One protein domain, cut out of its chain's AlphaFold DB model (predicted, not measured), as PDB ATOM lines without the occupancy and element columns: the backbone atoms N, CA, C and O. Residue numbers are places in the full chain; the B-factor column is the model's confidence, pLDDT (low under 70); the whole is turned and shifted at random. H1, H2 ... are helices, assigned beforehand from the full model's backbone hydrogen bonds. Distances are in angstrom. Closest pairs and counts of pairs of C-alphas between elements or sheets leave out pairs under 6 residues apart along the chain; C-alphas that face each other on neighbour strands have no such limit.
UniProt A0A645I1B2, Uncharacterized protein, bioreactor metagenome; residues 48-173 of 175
ATOM      1  N   ASP A  48      64.633  35.133-125.261       50.56
ATOM      2  CA  ASP A  48      63.578  34.628-124.374       50.56
ATOM      3  C   ASP A  48      62.213  34.388-125.013       50.56
ATOM      4  O   ASP A  48      61.478  33.557-124.502       50.56
ATOM      5  N   LEU A  49      61.859  35.004-126.148       51.44
ATOM      6  CA  LEU A  49      60.552  34.719-126.770       51.44
ATOM      7  C   LEU A  49      60.608  33.651-127.862       51.44
ATOM      8  O   LEU A  49      59.790  32.740-127.851       51.44
ATOM      9  N   SER A  50      61.561  33.727-128.797       58.25
ATOM     10  CA  SER A  50      61.588  32.798-129.940       58.25
ATOM     11  C   SER A  50      62.114  31.407-129.577       58.25
ATOM     12  O   SER A  50      61.704  30.422-130.188       58.25
ATOM     13  N   SER A  51      63.041  31.307-128.625       60.78
ATOM     14  CA  SER A  51      63.556  30.014-128.158       60.78
ATOM     15  C   SER A  51      62.553  29.334-127.226       60.78
ATOM     16  O   SER A  51      62.330  28.131-127.341       60.78
ATOM     17  N   LEU A  52      61.898  30.112-126.356       63.47
ATOM     18  CA  LEU A  52      60.839  29.625-125.474       63.47
ATOM     19  C   LEU A  52      59.588  29.216-126.258       63.47
ATOM     20  O   LEU A  52      59.029  28.159-125.984       63.47
ATOM     21  N   SER A  53      59.184  29.985-127.278       66.75
ATOM     22  CA  SER A  53      58.060  29.604-128.143       66.75
ATOM     23  C   SER A  53      58.328  28.286-128.867       66.75
ATOM     24  O   SER A  53      57.439  27.446-128.954       66.75
ATOM     25  N   ARG A  54      59.568  28.051-129.316       70.00
ATOM     26  CA  ARG A  54      59.972  26.766-129.903       70.00
ATOM     27  C   ARG A  54      59.968  25.635-128.883       70.00
ATOM     28  O   ARG A  54      59.516  24.548-129.212       70.00
ATOM     29  N   LEU A  55      60.435  25.873-127.656       71.88
ATOM     30  CA  LEU A  55      60.371  24.866-126.593       71.88
ATOM     31  C   LEU A  55      58.921  24.455-126.302       71.88
ATOM     32  O   LEU A  55      58.638  23.260-126.248       71.88
ATOM     33  N   ASN A  56      58.015  25.430-126.222       75.56
ATOM     34  CA  ASN A  56      56.582  25.188-126.058       75.56
ATOM     35  C   ASN A  56      55.994  24.416-127.251       75.56
ATOM     36  O   ASN A  56      55.243  23.466-127.064       75.56
ATOM     37  N   GLN A  57      56.407  24.737-128.481       79.12
ATOM     38  CA  GLN A  57      56.021  23.967-129.668       79.12
ATOM     39  C   GLN A  57      56.457  22.494-129.567       79.12
ATOM     40  O   GLN A  57      55.688  21.602-129.916       79.12
ATOM     41  N   TYR A  58      57.657  22.192-129.060       79.06
ATOM     42  CA  TYR A  58      58.061  20.796-128.852       79.06
ATOM     43  C   TYR A  58      57.241  20.105-127.761       79.06
ATOM     44  O   TYR A  58      56.864  18.945-127.931       79.06
ATOM     45  N   THR A  59      56.955  20.782-126.646       81.56
ATOM     46  CA  THR A  59      56.150  20.192-125.565       81.56
ATOM     47  C   THR A  59      54.722  19.922-126.025       81.56
ATOM     48  O   THR A  59      54.219  18.821-125.800       81.56
ATOM     49  N   ASP A  60      54.113  20.863-126.747       82.75
ATOM     50  CA  ASP A  60      52.763  20.728-127.299       82.75
ATOM     51  C   ASP A  60      52.699  19.608-128.336       82.75
ATOM     52  O   ASP A  60      51.750  18.819-128.341       82.75
ATOM     53  N   PHE A  61      53.740  19.484-129.167       84.50
ATOM     54  CA  PHE A  61      53.881  18.381-130.107       84.50
ATOM     55  C   PHE A  61      53.862  17.034-129.380       84.50
ATOM     56  O   PHE A  61      53.041  16.187-129.716       84.50
ATOM     57  N   PHE A  62      54.715  16.825-128.373       84.38
ATOM     58  CA  PHE A  62      54.799  15.529-127.686       84.38
ATOM     59  C   PHE A  62      53.541  15.182-126.887       84.38
ATOM     60  O   PHE A  62      53.195  14.005-126.797       84.38
ATOM     61  N   GLN A  63      52.851  16.175-126.323       85.75
ATOM     62  CA  GLN A  63      51.621  15.948-125.562       85.75
ATOM     63  C   GLN A  63      50.430  15.595-126.458       85.75
ATOM     64  O   GLN A  63      49.600  14.774-126.072       85.75
ATOM     65  N   ASN A  64      50.356  16.184-127.654       86.19
ATOM     66  CA  ASN A  64      49.198  16.063-128.541       86.19
ATOM     67  C   ASN A  64      49.473  15.228-129.802       86.19
ATOM     68  O   ASN A  64      48.628  15.161-130.698       86.19
ATOM     69  N   PHE A  65      50.635  14.573-129.887       85.31
ATOM     70  CA  PHE A  65      51.013  13.786-131.055       85.31
ATOM     71  C   PHE A  65      50.052  12.616-131.283       85.31
ATOM     72  O   PHE A  65      49.874  11.739-130.434       85.31
ATOM     73  N   LYS A  66      49.481  12.556-132.488       86.81
ATOM     74  CA  LYS A  66      48.652  11.441-132.952       86.81
ATOM     75  C   LYS A  66      49.430  10.627-133.975       86.81
ATOM     76  O   LYS A  66      49.970  11.176-134.928       86.81
ATOM     77  N   LEU A  67      49.416   9.300-133.834       85.88
ATOM     78  CA  LEU A  67      50.149   8.393-134.729       85.88
ATOM     79  C   LEU A  67      49.752   8.559-136.210       85.88
ATOM     80  O   LEU A  67      50.603   8.472-137.091       85.88
ATOM     81  N   LEU A  68      48.467   8.810-136.474       87.44
ATOM     82  CA  LEU A  68      47.924   9.041-137.819       87.44
ATOM     83  C   LEU A  68      47.947  10.522-138.240       87.44
ATOM     84  O   LEU A  68      47.523  10.844-139.346       87.44
ATOM     85  N   GLY A  69      48.453  11.404-137.377       86.81
ATOM     86  CA  GLY A  69      48.400  12.850-137.548       86.81
ATOM     87  C   GLY A  69      47.013  13.434-137.275       86.81
ATOM     88  O   GLY A  69      46.043  12.707-137.043       86.81
ATOM     89  N   SER A  70      46.921  14.761-137.262       84.56
ATOM     90  CA  SER A  70      45.646  15.482-137.161       84.56
ATOM     91  C   SER A  70      45.027  15.834-138.520       84.56
ATOM     92  O   SER A  70      43.854  16.195-138.576       84.56
ATOM     93  N   GLY A  71      45.762  15.635-139.619       80.50
ATOM     94  CA  GLY A  71      45.330  15.898-140.991       80.50
ATOM     95  C   GLY A  71      45.945  17.170-141.585       80.50
ATOM     96  O   GLY A  71      46.305  18.103-140.883       80.50
ATOM     97  N   ILE A  72      46.062  17.222-142.915       72.69
ATOM     98  CA  ILE A  72      46.705  18.335-143.655       72.69
ATOM     99  C   ILE A  72      45.830  19.595-143.699       72.69
ATOM    100  O   ILE A  72      46.336  20.697-143.879       72.69
ATOM    101  N   GLY A  73      44.518  19.441-143.507       69.50
ATOM    102  CA  GLY A  73      43.569  20.555-143.429       69.50
ATOM    103  C   GLY A  73      43.345  21.098-142.017       69.50
ATOM    104  O   GLY A  73      42.531  22.002-141.854       69.50
ATOM    105  N   ASP A  74      44.006  20.534-141.006       78.94
ATOM    106  CA  ASP A  74      43.832  20.945-139.616       78.94
ATOM    107  C   ASP A  74      44.621  22.228-139.338       78.94
ATOM    108  O   ASP A  74      45.846  22.257-139.490       78.94
ATOM    109  N   TYR A  75      43.919  23.291-138.945       74.62
ATOM    110  CA  TYR A  75      44.498  24.623-138.759       74.62
ATOM    111  C   TYR A  75      45.630  24.607-137.729       74.62
ATOM    112  O   TYR A  75      46.706  25.161-137.972       74.62
ATOM    113  N   ASP A  76      45.426  23.892-136.624       71.69
ATOM    114  CA  ASP A  76      46.410  23.808-135.551       71.69
ATOM    115  C   ASP A  76      47.674  23.081-136.025       71.69
ATOM    116  O   ASP A  76      48.789  23.502-135.718       71.69
ATOM    117  N   SER A  77      47.534  22.053-136.862       68.25
ATOM    118  CA  SER A  77      48.683  21.343-137.430       68.25
ATOM    119  C   SER A  77      49.562  22.200-138.339       68.25
ATOM    120  O   SER A  77      50.772  21.983-138.409       68.25
ATOM    121  N   VAL A  78      48.961  23.180-139.018       68.31
ATOM    122  CA  VAL A  78      49.599  23.989-140.062       68.31
ATOM    123  C   VAL A  78      50.192  25.280-139.492       68.31
ATOM    124  O   VAL A  78      51.274  25.682-139.912       68.31
ATOM    125  N   PHE A  79      49.523  25.917-138.529       70.94
ATOM    126  CA  PHE A  79      49.876  27.269-138.075       70.94
ATOM    127  C   PHE A  79      50.453  27.348-136.656       70.94
ATOM    128  O   PHE A  79      51.010  28.382-136.301       70.94
ATOM    129  N   THR A  80      50.363  26.282-135.852       73.88
ATOM    130  CA  THR A  80      50.887  26.288-134.467       73.88
ATOM    131  C   THR A  80      52.403  26.103-134.413       73.88
ATOM    132  O   THR A  80      53.060  26.535-133.468       73.88
ATOM    133  N   PHE A  81      52.975  25.465-135.435       75.12
ATOM    134  CA  PHE A  81      54.392  25.130-135.481       75.12
ATOM    135  C   PHE A  81      55.117  25.982-136.520       75.12
ATOM    136  O   PHE A  81      54.844  25.888-137.714       75.12
ATOM    137  N   ASP A  82      56.131  26.728-136.082       71.38
ATOM    138  CA  ASP A  82      57.005  27.503-136.980       71.38
ATOM    139  C   ASP A  82      58.079  26.624-137.650       71.38
ATOM    140  O   ASP A  82      58.854  27.070-138.502       71.38
ATOM    141  N   SER A  83      58.151  25.358-137.233       74.00
ATOM    142  CA  SER A  83      59.088  24.358-137.727       74.00
ATOM    143  C   SER A  83      58.402  23.404-138.696       74.00
ATOM    144  O   SER A  83      57.492  22.665-138.316       74.00
ATOM    145  N   PHE A  84      58.916  23.339-139.924       78.00
ATOM    146  CA  PHE A  84      58.353  22.514-140.993       78.00
ATOM    147  C   PHE A  84      58.216  21.042-140.608       78.00
ATOM    148  O   PHE A  84      57.220  20.390-140.928       78.00
ATOM    149  N   TYR A  85      59.218  20.501-139.916       78.50
ATOM    150  CA  TYR A  85      59.220  19.090-139.565       78.50
ATOM    151  C   TYR A  85      58.205  18.762-138.463       78.50
ATOM    152  O   TYR A  85      57.557  17.721-138.549       78.50
ATOM    153  N   LEU A  86      58.011  19.653-137.480       82.06
ATOM    154  CA  LEU A  86      56.957  19.503-136.470       82.06
ATOM    155  C   LEU A  86      55.585  19.587-137.126       82.06
ATOM    156  O   LEU A  86      54.777  18.689-136.935       82.06
ATOM    157  N   CYS A  87      55.369  20.598-137.970       84.62
ATOM    158  CA  CYS A  87      54.139  20.773-138.740       84.62
ATOM    159  C   CYS A  87      53.805  19.515-139.566       84.62
ATOM    160  O   CYS A  87      52.716  18.953-139.460       84.62
ATOM    161  N   THR A  88      54.777  18.991-140.316       83.44
ATOM    162  CA  THR A  88      54.592  17.801-141.163       83.44
ATOM    163  C   THR A  88      54.310  16.539-140.344       83.44
ATOM    164  O   THR A  88      53.428  15.762-140.702       83.44
ATOM    165  N   LEU A  89      55.030  16.321-139.239       87.06
ATOM    166  CA  LEU A  89      54.802  15.164-138.368       87.06
ATOM    167  C   LEU A  89      53.492  15.271-137.599       87.06
ATOM    168  O   LEU A  89      52.822  14.268-137.410       87.06
ATOM    169  N   TYR A  90      53.106  16.462-137.161       86.88
ATOM    170  CA  TYR A  90      51.856  16.655-136.440       86.88
ATOM    171  C   TYR A  90      50.659  16.459-137.374       86.88
ATOM    172  O   TYR A  90      49.690  15.781-137.037       86.88
ATOM    173  N   SER A  91      50.775  16.966-138.600       86.38
ATOM    174  CA  SER A  91      49.746  16.853-139.624       86.38
ATOM    175  C   SER A  91      49.593  15.430-140.177       86.38
ATOM    176  O   SER A  91      48.476  14.924-140.272       86.38
ATOM    177  N   MET A  92      50.697  14.755-140.519       86.62
ATOM    178  CA  MET A  92      50.679  13.445-141.196       86.62
ATOM    179  C   MET A  92      51.040  12.263-140.278       86.62
ATOM    180  O   MET A  92      51.050  11.113-140.723       86.62
ATOM    181  N   GLY A  93      51.389  12.517-139.018       87.06
ATOM    182  CA  GLY A  93      51.817  11.490-138.073       87.06
ATOM    183  C   GLY A  93      53.039  10.721-138.571       87.06
ATOM    184  O   GLY A  93      53.996  11.279-139.116       87.06
ATOM    185  N   ILE A  94      52.981   9.396-138.441       87.50
ATOM    186  CA  ILE A  94      54.035   8.479-138.890       87.50
ATOM    187  C   ILE A  94      54.253   8.533-140.413       87.50
ATOM    188  O   ILE A  94      55.370   8.316-140.882       87.50
ATOM    189  N   LEU A  95      53.224   8.876-141.203       86.31
ATOM    190  CA  LEU A  95      53.356   9.027-142.657       86.31
ATOM    191  C   LEU A  95      54.230  10.236-143.022       86.31
ATOM    192  O   LEU A  95      54.862  10.235-144.080       86.31
ATOM    193  N   GLY A  96      54.359  11.217-142.124       84.56
ATOM    194  CA  GLY A  96      55.317  12.313-142.266       84.56
ATOM    195  C   GLY A  96      56.769  11.824-142.353       84.56
ATOM    196  O   GLY A  96      57.580  12.414-143.064       84.56
ATOM    197  N   LEU A  97      57.103  10.684-141.736       85.25
ATOM    198  CA  LEU A  97      58.430  10.076-141.885       85.25
ATOM    199  C   LEU A  97      58.667   9.561-143.309       85.25
ATOM    200  O   LEU A  97      59.752   9.754-143.853       85.25
ATOM    201  N   LEU A  98      57.656   8.953-143.942       85.69
ATOM    202  CA  LEU A  98      57.752   8.529-145.344       85.69
ATOM    203  C   LEU A  98      57.950   9.731-146.267       85.69
ATOM    204  O   LEU A  98      58.765   9.667-147.190       85.69
ATOM    205  N   TYR A  99      57.258  10.835-145.978       83.50
ATOM    206  CA  TYR A  99      57.454  12.097-146.679       83.50
ATOM    207  C   TYR A  99      58.903  12.584-146.567       83.50
ATOM    208  O   TYR A  99      59.527  12.870-147.591       83.50
ATOM    209  N   PHE A 100      59.493  12.589-145.365       82.62
ATOM    210  CA  PHE A 100      60.902  12.958-145.209       82.62
ATOM    211  C   PHE A 100      61.852  11.996-145.915       82.62
ATOM    212  O   PHE A 100      62.804  12.449-146.537       82.62
ATOM    213  N   ILE A 101      61.609  10.684-145.877       83.69
ATOM    214  CA  ILE A 101      62.444   9.705-146.589       83.69
ATOM    215  C   ILE A 101      62.430   9.984-148.094       83.69
ATOM    216  O   ILE A 101      63.485  10.015-148.733       83.69
ATOM    217  N   PHE A 102      61.245  10.187-148.672       82.75
ATOM    218  CA  PHE A 102      61.098  10.540-150.082       82.75
ATOM    219  C   PHE A 102      61.832  11.841-150.408       82.75
ATOM    220  O   PHE A 102      62.607  11.910-151.364       82.75
ATOM    221  N   TYR A 103      61.646  12.842-149.558       77.69
ATOM    222  CA  TYR A 103      62.302  14.127-149.676       77.69
ATOM    223  C   TYR A 103      63.838  14.007-149.632       77.69
ATOM    224  O   TYR A 103      64.517  14.445-150.563       77.69
ATOM    225  N   PHE A 104      64.405  13.334-148.628       79.69
ATOM    226  CA  PHE A 104      65.850  13.130-148.509       79.69
ATOM    227  C   PHE A 104      66.430  12.362-149.697       79.69
ATOM    228  O   PHE A 104      67.549  12.649-150.118       79.69
ATOM    229  N   LYS A 105      65.676  11.434-150.301       81.00
ATOM    230  CA  LYS A 105      66.095  10.772-151.545       81.00
ATOM    231  C   LYS A 105      66.232  11.756-152.708       81.00
ATOM    232  O   LYS A 105      67.218  11.674-153.438       81.00
ATOM    233  N   ILE A 106      65.288  12.684-152.878       76.81
ATOM    234  CA  ILE A 106      65.349  13.712-153.934       76.81
ATOM    235  C   ILE A 106      66.539  14.640-153.710       76.81
ATOM    236  O   ILE A 106      67.293  14.915-154.643       76.81
ATOM    237  N   VAL A 107      66.737  15.092-152.474       74.56
ATOM    238  CA  VAL A 107      67.871  15.943-152.095       74.56
ATOM    239  C   VAL A 107      69.191  15.241-152.368       74.56
ATOM    240  O   VAL A 107      70.057  15.798-153.035       74.56
ATOM    241  N   ASN A 108      69.333  13.996-151.908       75.88
ATOM    242  CA  ASN A 108      70.554  13.224-152.095       75.88
ATOM    243  C   ASN A 108      70.849  12.994-153.583       75.88
ATOM    244  O   ASN A 108      71.976  13.178-154.037       75.88
ATOM    245  N   LYS A 109      69.822  12.678-154.383       75.88
ATOM    246  CA  LYS A 109      69.973  12.554-155.836       75.88
ATOM    247  C   LYS A 109      70.445  13.868-156.466       75.88
ATOM    248  O   LYS A 109      71.356  13.845-157.288       75.88
ATOM    249  N   ASN A 110      69.880  15.003-156.057       72.25
ATOM    250  CA  ASN A 110      70.321  16.319-156.522       72.25
ATOM    251  C   ASN A 110      71.760  16.638-156.100       72.25
ATOM    252  O   ASN A 110      72.519  17.159-156.914       72.25
ATOM    253  N   LEU A 111      72.175  16.279-154.883       73.31
ATOM    254  CA  LEU A 111      73.559  16.434-154.423       73.31
ATOM    255  C   LEU A 111      74.538  15.631-155.282       73.31
ATOM    256  O   LEU A 111      75.535  16.187-155.739       73.31
ATOM    257  N   ILE A 112      74.229  14.362-155.567       73.94
ATOM    258  CA  ILE A 112      75.058  13.500-156.425       73.94
ATOM    259  C   ILE A 112      75.179  14.098-157.830       73.94
ATOM    260  O   ILE A 112      76.287  14.266-158.335       73.94
ATOM    261  N   ILE A 113      74.055  14.500-158.431       72.81
ATOM    262  CA  ILE A 113      74.025  15.154-159.749       72.81
ATOM    263  C   ILE A 113      74.883  16.425-159.751       72.81
ATOM    264  O   ILE A 113      75.614  16.695-160.703       72.81
ATOM    265  N   THR A 114      74.808  17.214-158.681       68.50
ATOM    266  CA  THR A 114      75.586  18.451-158.541       68.50
ATOM    267  C   THR A 114      77.074  18.150-158.446       68.50
ATOM    268  O   THR A 114      77.864  18.766-159.155       68.50
ATOM    269  N   ALA A 115      77.462  17.163-157.635       69.69
ATOM    270  CA  ALA A 115      78.849  16.729-157.507       69.69
ATOM    271  C   ALA A 115      79.418  16.230-158.848       69.69
ATOM    272  O   ALA A 115      80.540  16.582-159.216       69.69
ATOM    273  N   GLU A 116      78.635  15.476-159.621       71.31
ATOM    274  CA  GLU A 116      79.019  15.022-160.962       71.31
ATOM    275  C   GLU A 116      79.147  16.181-161.962       71.31
ATOM    276  O   GLU A 116      80.088  16.213-162.756       71.31
ATOM    277  N   ASN A 117      78.246  17.165-161.918       68.50
ATOM    278  CA  ASN A 117      78.319  18.342-162.787       68.50
ATOM    279  C   ASN A 117      79.516  19.244-162.457       68.50
ATOM    280  O   ASN A 117      80.138  19.773-163.381       68.50
ATOM    281  N   ILE A 118      79.861  19.385-161.172       66.75
ATOM    282  CA  ILE A 118      81.072  20.084-160.719       66.75
ATOM    283  C   ILE A 118      82.313  19.363-161.247       66.75
ATOM    284  O   ILE A 118      83.175  19.994-161.852       66.75
ATOM    285  N   LYS A 119      82.379  18.035-161.092       66.94
ATOM    286  CA  LYS A 119      83.505  17.223-161.576       66.94
ATOM    287  C   LYS A 119      83.705  17.332-163.092       66.94
ATOM    288  O   LYS A 119      84.836  17.310-163.562       66.94
ATOM    289  N   ASN A 120      82.616  17.466-163.845       67.25
ATOM    290  CA  ASN A 120      82.634  17.543-165.306       67.25
ATOM    291  C   ASN A 120      82.785  18.974-165.861       67.25
ATOM    292  O   ASN A 120      82.624  19.160-167.065       67.25
ATOM    293  N   ASN A 121      83.068  19.982-165.021       62.44
ATOM    294  CA  ASN A 121      83.250  21.390-165.418       62.44
ATOM    295  C   ASN A 121      82.089  21.989-166.246       62.44
ATOM    296  O   ASN A 121      82.260  22.956-166.990       62.44
ATOM    297  N   ASN A 122      80.878  21.443-166.104       57.00
ATOM    298  CA  ASN A 122      79.706  21.948-166.811       57.00
ATOM    299  C   ASN A 122      79.124  23.162-166.069       57.00
ATOM    300  O   ASN A 122      78.568  23.018-164.984       57.00
ATOM    301  N   SER A 123      79.246  24.344-166.686       56.69
ATOM    302  CA  SER A 123      78.652  25.644-166.319       56.69
ATOM    303  C   SER A 123      78.639  25.985-164.817       56.69
ATOM    304  O   SER A 123      77.723  25.608-164.082       56.69
ATOM    305  N   GLU A 124      79.597  26.805-164.379       59.31
ATOM    306  CA  GLU A 124      79.735  27.254-162.985       59.31
ATOM    307  C   GLU A 124      78.434  27.839-162.392       59.31
ATOM    308  O   GLU A 124      78.096  27.564-161.242       59.31
ATOM    309  N   TYR A 125      77.648  28.574-163.187       55.88
ATOM    310  CA  TYR A 125      76.402  29.211-162.739       55.88
ATOM    311  C   TYR A 125      75.294  28.224-162.355       55.88
ATOM    312  O   TYR A 125      74.549  28.478-161.407       55.88
ATOM    313  N   LYS A 126      75.187  27.087-163.056       57.81
ATOM    314  CA  LYS A 126      74.154  26.081-162.773       57.81
ATOM    315  C   LYS A 126      74.440  25.380-161.449       57.81
ATOM    316  O   LYS A 126      73.545  25.242-160.625       57.81
ATOM    317  N   ASN A 127      75.700  25.023-161.205       57.22
ATOM    318  CA  ASN A 127      76.114  24.376-159.958       57.22
ATOM    319  C   ASN A 127      75.916  25.301-158.747       57.22
ATOM    320  O   ASN A 127      75.431  24.859-157.707       57.22
ATOM    321  N   ILE A 128      76.200  26.597-158.897       59.84
ATOM    322  CA  ILE A 128      75.954  27.603-157.855       59.84
ATOM    323  C   ILE A 128      74.462  27.741-157.554       59.84
ATOM    324  O   ILE A 128      74.080  27.705-156.387       59.84
ATOM    325  N   PHE A 129      73.616  27.854-158.583       61.75
ATOM    326  CA  PHE A 129      72.166  27.946-158.406       61.75
ATOM    327  C   PHE A 129      71.618  26.746-157.627       61.75
ATOM    328  O   PHE A 129      70.820  26.903-156.709       61.75
ATOM    329  N   ILE A 130      72.097  25.546-157.935       62.31
ATOM    330  CA  ILE A 130      71.653  24.317-157.276       62.31
ATOM    331  C   ILE A 130      72.123  24.252-155.818       62.31
ATOM    332  O   ILE A 130      71.350  23.910-154.923       62.31
ATOM    333  N   THR A 131      73.382  24.611-155.567       63.41
ATOM    334  CA  THR A 131      73.967  24.580-154.218       63.41
ATOM    335  C   THR A 131      73.298  25.617-153.315       63.41
ATOM    336  O   THR A 131      72.986  25.327-152.161       63.41
ATOM    337  N   ALA A 132      73.011  26.803-153.859       63.44
ATOM    338  CA  ALA A 132      72.245  27.838-153.184       63.44
ATOM    339  C   ALA A 132      70.827  27.353-152.857       63.44
ATOM    340  O   ALA A 132      70.417  27.454-151.708       63.44
ATOM    341  N   ASN A 133      70.117  26.736-153.811       65.00
ATOM    342  CA  ASN A 133      68.784  26.188-153.549       65.00
ATOM    343  C   ASN A 133      68.801  25.126-152.440       65.00
ATOM    344  O   ASN A 133      67.954  25.174-151.558       65.00
ATOM    345  N   LEU A 134      69.781  24.217-152.423       66.44
ATOM    346  CA  LEU A 134      69.919  23.201-151.369       66.44
ATOM    347  C   LEU A 134      70.183  23.807-149.982       66.44
ATOM    348  O   LEU A 134      69.585  23.374-148.997       66.44
ATOM    349  N   LEU A 135      71.053  24.815-149.893       65.62
ATOM    350  CA  LEU A 135      71.377  25.493-148.634       65.62
ATOM    351  C   LEU A 135      70.203  26.322-148.111       65.62
ATOM    352  O   LEU A 135      69.852  26.216-146.934       65.62
ATOM    353  N   THR A 136      69.561  27.093-148.991       61.91
ATOM    354  CA  THR A 136      68.343  27.843-148.667       61.91
ATOM    355  C   THR A 136      67.258  26.891-148.184       61.91
ATOM    356  O   THR A 136      66.572  27.194-147.214       61.91
ATOM    357  N   PHE A 137      67.160  25.703-148.779       65.25
ATOM    358  CA  PHE A 137      66.175  24.703-148.399       65.25
ATOM    359  C   PHE A 137      66.423  24.106-147.007       65.25
ATOM    360  O   PHE A 137      65.490  24.031-146.212       65.25
ATOM    361  N   ILE A 138      67.658  23.711-146.675       65.50
ATOM    362  CA  ILE A 138      67.997  23.182-145.338       65.50
ATOM    363  C   ILE A 138      67.684  24.222-144.255       65.50
ATOM    364  O   ILE A 138      67.106  23.892-143.220       65.50
ATOM    365  N   TYR A 139      68.018  25.484-144.519       63.41
ATOM    366  CA  TYR A 139      67.713  26.595-143.624       63.41
ATOM    367  C   TYR A 139      66.198  26.793-143.442       63.41
ATOM    368  O   TYR A 139      65.702  26.875-142.319       63.41
ATOM    369  N   VAL A 140      65.452  26.800-144.545       62.38
ATOM    370  CA  VAL A 140      63.988  26.919-144.590       62.38
ATOM    371  C   VAL A 140      63.301  25.806-143.793       62.38
ATOM    372  O   VAL A 140      62.395  26.088-143.007       62.38
ATOM    373  N   PHE A 141      63.763  24.564-143.945       65.12
ATOM    374  CA  PHE A 141      63.233  23.395-143.237       65.12
ATOM    375  C   PHE A 141      63.455  23.462-141.727       65.12
ATOM    376  O   PHE A 141      62.594  23.056-140.947       65.12
ATOM    377  N   ALA A 142      64.625  23.953-141.320       63.06
ATOM    378  CA  ALA A 142      65.001  24.028-139.919       63.06
ATOM    379  C   ALA A 142      64.303  25.179-139.186       63.06
ATOM    380  O   ALA A 142      64.099  25.073-137.976       63.06
ATOM    381  N   PHE A 143      63.943  26.264-139.886       59.47
ATOM    382  CA  PHE A 143      63.635  27.513-139.194       59.47
ATOM    383  C   PHE A 143      62.355  28.249-139.580       59.47
ATOM    384  O   PHE A 143      61.991  29.106-138.773       59.47
ATOM    385  N   HIS A 144      61.719  28.034-140.744       61.16
ATOM    386  CA  HIS A 144      60.765  29.051-141.232       61.16
ATOM    387  C   HIS A 144      59.633  28.614-142.183       61.16
ATOM    388  O   HIS A 144      59.089  29.476-142.873       61.16
ATOM    389  N   HIS A 145      59.241  27.337-142.259       65.12
ATOM    390  CA  HIS A 145      58.194  26.934-143.212       65.12
ATOM    391  C   HIS A 145      57.049  26.109-142.642       65.12
ATOM    392  O   HIS A 145      57.239  25.184-141.866       65.12
ATOM    393  N   ILE A 146      55.863  26.433-143.150       66.69
ATOM    394  CA  ILE A 146      54.604  25.723-142.950       66.69
ATOM    395  C   ILE A 146      54.464  24.626-144.012       66.69
ATOM    396  O   ILE A 146      54.820  24.841-145.182       66.69
ATOM    397  N   ALA A 147      53.915  23.471-143.625       63.25
ATOM    398  CA  ALA A 147      53.586  22.399-144.556       63.25
ATOM    399  C   ALA A 147      52.580  22.854-145.623       63.25
ATOM    400  O   ALA A 147      51.500  23.343-145.314       63.25
ATOM    401  N   GLY A 148      52.951  22.706-146.897       62.66
ATOM    402  CA  GLY A 148      52.119  23.091-148.041       62.66
ATOM    403  C   GLY A 148      52.307  24.536-148.511       62.66
ATOM    404  O   GLY A 148      51.579  24.989-149.393       62.66
ATOM    405  N   SER A 149      53.284  25.270-147.969       67.69
ATOM    406  CA  SER A 149      53.559  26.643-148.407       67.69
ATOM    407  C   SER A 149      53.975  26.723-149.888       67.69
ATOM    408  O   SER A 149      54.654  25.847-150.425       67.69
ATOM    409  N   ILE A 150      53.613  27.820-150.563       63.94
ATOM    410  CA  ILE A 150      53.928  28.045-151.989       63.94
ATOM    411  C   ILE A 150      55.437  27.978-152.251       63.94
ATOM    412  O   ILE A 150      55.870  27.400-153.243       63.94
ATOM    413  N   ILE A 151      56.238  28.534-151.343       63.56
ATOM    414  CA  ILE A 151      57.702  28.543-151.442       63.56
ATOM    415  C   ILE A 151      58.256  27.114-151.386       63.56
ATOM    416  O   ILE A 151      59.118  26.757-152.183       63.56
ATOM    417  N   GLN A 152      57.723  26.267-150.503       67.81
ATOM    418  CA  GLN A 152      58.092  24.856-150.439       67.81
ATOM    419  C   GLN A 152      57.736  24.132-151.746       67.81
ATOM    420  O   GLN A 152      58.577  23.423-152.294       67.81
ATOM    421  N   ASN A 153      56.527  24.330-152.277       70.44
ATOM    422  CA  ASN A 153      56.105  23.712-153.540       70.44
ATOM    423  C   ASN A 153      56.969  24.168-154.726       70.44
ATOM    424  O   ASN A 153      57.356  23.349-155.561       70.44
ATOM    425  N   LEU A 154      57.325  25.454-154.773       66.94
ATOM    426  CA  LEU A 154      58.226  26.012-155.780       66.94
ATOM    427  C   LEU A 154      59.621  25.379-155.694       66.94
ATOM    428  O   LEU A 154      60.193  24.998-156.712       66.94
ATOM    429  N   LEU A 155      60.152  25.215-154.483       70.94
ATOM    430  CA  LEU A 155      61.440  24.565-154.271       70.94
ATOM    431  C   LEU A 155      61.416  23.088-154.692       70.94
ATOM    432  O   LEU A 155      62.345  22.630-155.355       70.94
ATOM    433  N   TYR A 156      60.346  22.350-154.376       72.56
ATOM    434  CA  TYR A 156      60.170  20.981-154.871       72.56
ATOM    435  C   TYR A 156      60.164  20.927-156.395       72.56
ATOM    436  O   TYR A 156      60.862  20.096-156.973       72.56
ATOM    437  N   LEU A 157      59.423  21.825-157.045       74.44
ATOM    438  CA  LEU A 157      59.368  21.906-158.501       74.44
ATOM    439  C   LEU A 157      60.764  22.123-159.103       74.44
ATOM    440  O   LEU A 157      61.145  21.412-160.030       74.44
ATOM    441  N   LEU A 158      61.549  23.048-158.543       71.12
ATOM    442  CA  LEU A 158      62.919  23.322-158.993       71.12
ATOM    443  C   LEU A 158      63.835  22.098-158.835       71.12
ATOM    444  O   LEU A 158      64.557  21.747-159.771       71.12
ATOM    445  N   LEU A 159      63.767  21.409-157.690       74.19
ATOM    446  CA  LEU A 159      64.528  20.178-157.446       74.19
ATOM    447  C   LEU A 159      64.124  19.047-158.403       74.19
ATOM    448  O   LEU A 159      64.976  18.268-158.832       74.19
ATOM    449  N   PHE A 160      62.841  18.942-158.751       75.31
ATOM    450  CA  PHE A 160      62.349  17.947-159.704       75.31
ATOM    451  C   PHE A 160      62.788  18.235-161.136       75.31
ATOM    452  O   PHE A 160      63.270  17.325-161.814       75.31
ATOM    453  N   LEU A 161      62.666  19.486-161.586       74.69
ATOM    454  CA  LEU A 161      63.099  19.906-162.921       74.69
ATOM    455  C   LEU A 161      64.578  19.583-163.141       74.69
ATOM    456  O   LEU A 161      64.942  18.998-164.158       74.69
ATOM    457  N   GLN A 162      65.420  19.857-162.144       73.25
ATOM    458  CA  GLN A 162      66.842  19.541-162.214       73.25
ATOM    459  C   GLN A 162      67.112  18.037-162.383       73.25
ATOM    460  O   GLN A 162      67.947  17.643-163.204       73.25
ATOM    461  N   VAL A 163      66.422  17.187-161.616       74.56
ATOM    462  CA  VAL A 163      66.565  15.727-161.726       74.56
ATOM    463  C   VAL A 163      66.110  15.241-163.101       74.56
ATOM    464  O   VAL A 163      66.761  14.366-163.676       74.56
ATOM    465  N   SER A 164      65.022  15.809-163.624       78.25
ATOM    466  CA  SER A 164      64.470  15.471-164.938       78.25
ATOM    467  C   SER A 164      65.458  15.784-166.059       78.25
ATOM    468  O   SER A 164      65.842  14.886-166.804       78.25
ATOM    469  N   GLU A 165      65.957  17.023-166.120       74.75
ATOM    470  CA  GLU A 165      66.934  17.447-167.131       74.75
ATOM    471  C   GLU A 165      68.212  16.602-167.104       74.75
ATOM    472  O   GLU A 165      68.802  16.299-168.141       74.75
ATOM    473  N   TYR A 166      68.686  16.233-165.910       73.31
ATOM    474  CA  TYR A 166      69.867  15.385-165.793       73.31
ATOM    475  C   TYR A 166      69.610  13.971-166.330       73.31
ATOM    476  O   TYR A 166      70.458  13.412-167.026       73.31
ATOM    477  N   SER A 167      68.442  13.400-166.025       78.69
ATOM    478  CA  SER A 167      68.056  12.074-166.510       78.69
ATOM    479  C   SER A 167      67.995  12.028-168.037       78.69
ATOM    480  O   SER A 167      68.515  11.091-168.637       78.69
ATOM    481  N   GLU A 168      67.432  13.063-168.658       79.88
ATOM    482  CA  GLU A 168      67.343  13.203-170.115       79.88
ATOM    483  C   GLU A 168      68.730  13.309-170.767       79.88
ATOM    484  O   GLU A 168      69.043  12.587-171.712       79.88
ATOM    485  N   LYS A 169      69.631  14.125-170.205       72.94
ATOM    486  CA  LYS A 169      71.016  14.230-170.698       72.94
ATOM    487  C   LYS A 169      71.798  12.927-170.593       72.94
ATOM    488  O   LYS A 169      72.679  12.686-171.415       72.94
ATOM    489  N   LYS A 170      71.545  12.128-169.555       73.12
ATOM    490  CA  LYS A 170      72.198  10.828-169.374       73.12
ATOM    491  C   LYS A 170      71.666   9.797-170.369       73.12
ATOM    492  O   LYS A 170      72.457   9.007-170.866       73.12
ATOM    493  N   TYR A 171      70.368   9.834-170.662       76.44
ATOM    494  CA  TYR A 171      69.745   8.996-171.684       76.44
ATOM    495  C   TYR A 171      70.347   9.286-173.069       76.44
ATOM    496  O   TYR A 171      70.949   8.399-173.658       76.44
ATOM    497  N   ASN A 172      70.374  10.555-173.486       71.69
ATOM    498  CA  ASN A 172      70.908  10.979-174.793       71.69
ATOM    499  C   ASN A 172      72.431  10.798-174.975       71.69
ATOM    500  O   ASN A 172      72.950  11.075-176.049       71.69
ATOM    501  N   LYS A 173      73.179  10.433-173.923       63.94
ATOM    502  CA  LYS A 173      74.620  10.122-173.998       63.94
ATOM    503  C   LYS A 173      74.913   8.629-174.157       63.94
ATOM    504  O   LYS A 173      76.067   8.281-174.391       63.94
TER     505      LYS A 173
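Overview. This is residues 48 to 173 of the 175 residues of an uncharacterized protein of bioreactor metagenome (UniProt A0A645I1B2). A long helical hairpin, H4 and H5, has a third long helix, H6, packed slantwise on H4, and a small head of H1, H2 and H3 at the end where H4 begins and H5 ends. Residues 168 to 173 stick out at the far end. The printed part has 126 residues, with six named helices, H1 to H6 in chain order, and no named strand: all helix. It is loose, with a radius of gyration of the C-alphas of 17.3 A, and elongated, spanning 53 by 33 by 20 A.

Arrangement. H1, residues 50 to 64, only just touches H3, residues 84 to 92, with 3 pairs of C-alphas within 8 A, the closest Phe 61 and Tyr 90 at 6.9 A; their tilt is shallow, 18 degrees, the same way. H2, residues 75 to 79, touches the hub H3, closest C-alphas Ser 77 and Ser 91, 5.1 A. H4, residues 95 to 119, touches H3 only at the corner. H5, residues 124 to 143, touches H3 only at their ends, closest C-alphas Phe 84 and Phe 141, 5.4 A. The hairpin H4 and H5 touches, closest C-alphas Thr 114 and Asn 127, 6.1 A, at a shallow tilt of 25 degrees, opposite ways. H6, residues 150 to 171, touches H4 at a steep tilt of 50 degrees, closest C-alphas Asn 110 and Val 163, 6.4 A; H5 and H6 are close but not clearly touching. In all six helices every O i to N i+4 pair is within hydrogen-bond range.

Along the chain. H1 begins at C-alpha 50 (61.588, 32.798, -129.940). H4 measures 36.5 A, H5 28.7 A and H6 31.6 A, ending at C-alpha 171 (69.745, 8.996, -171.684).

Size, cuts and confidence. The C-alphas farthest apart, Asp 48 and Lys 173, are 56.4 A apart. The printed part has no cut and no long link. Mean pLDDT of the printed part is 72.7; 49 residues are under 70, among them 117 to 152.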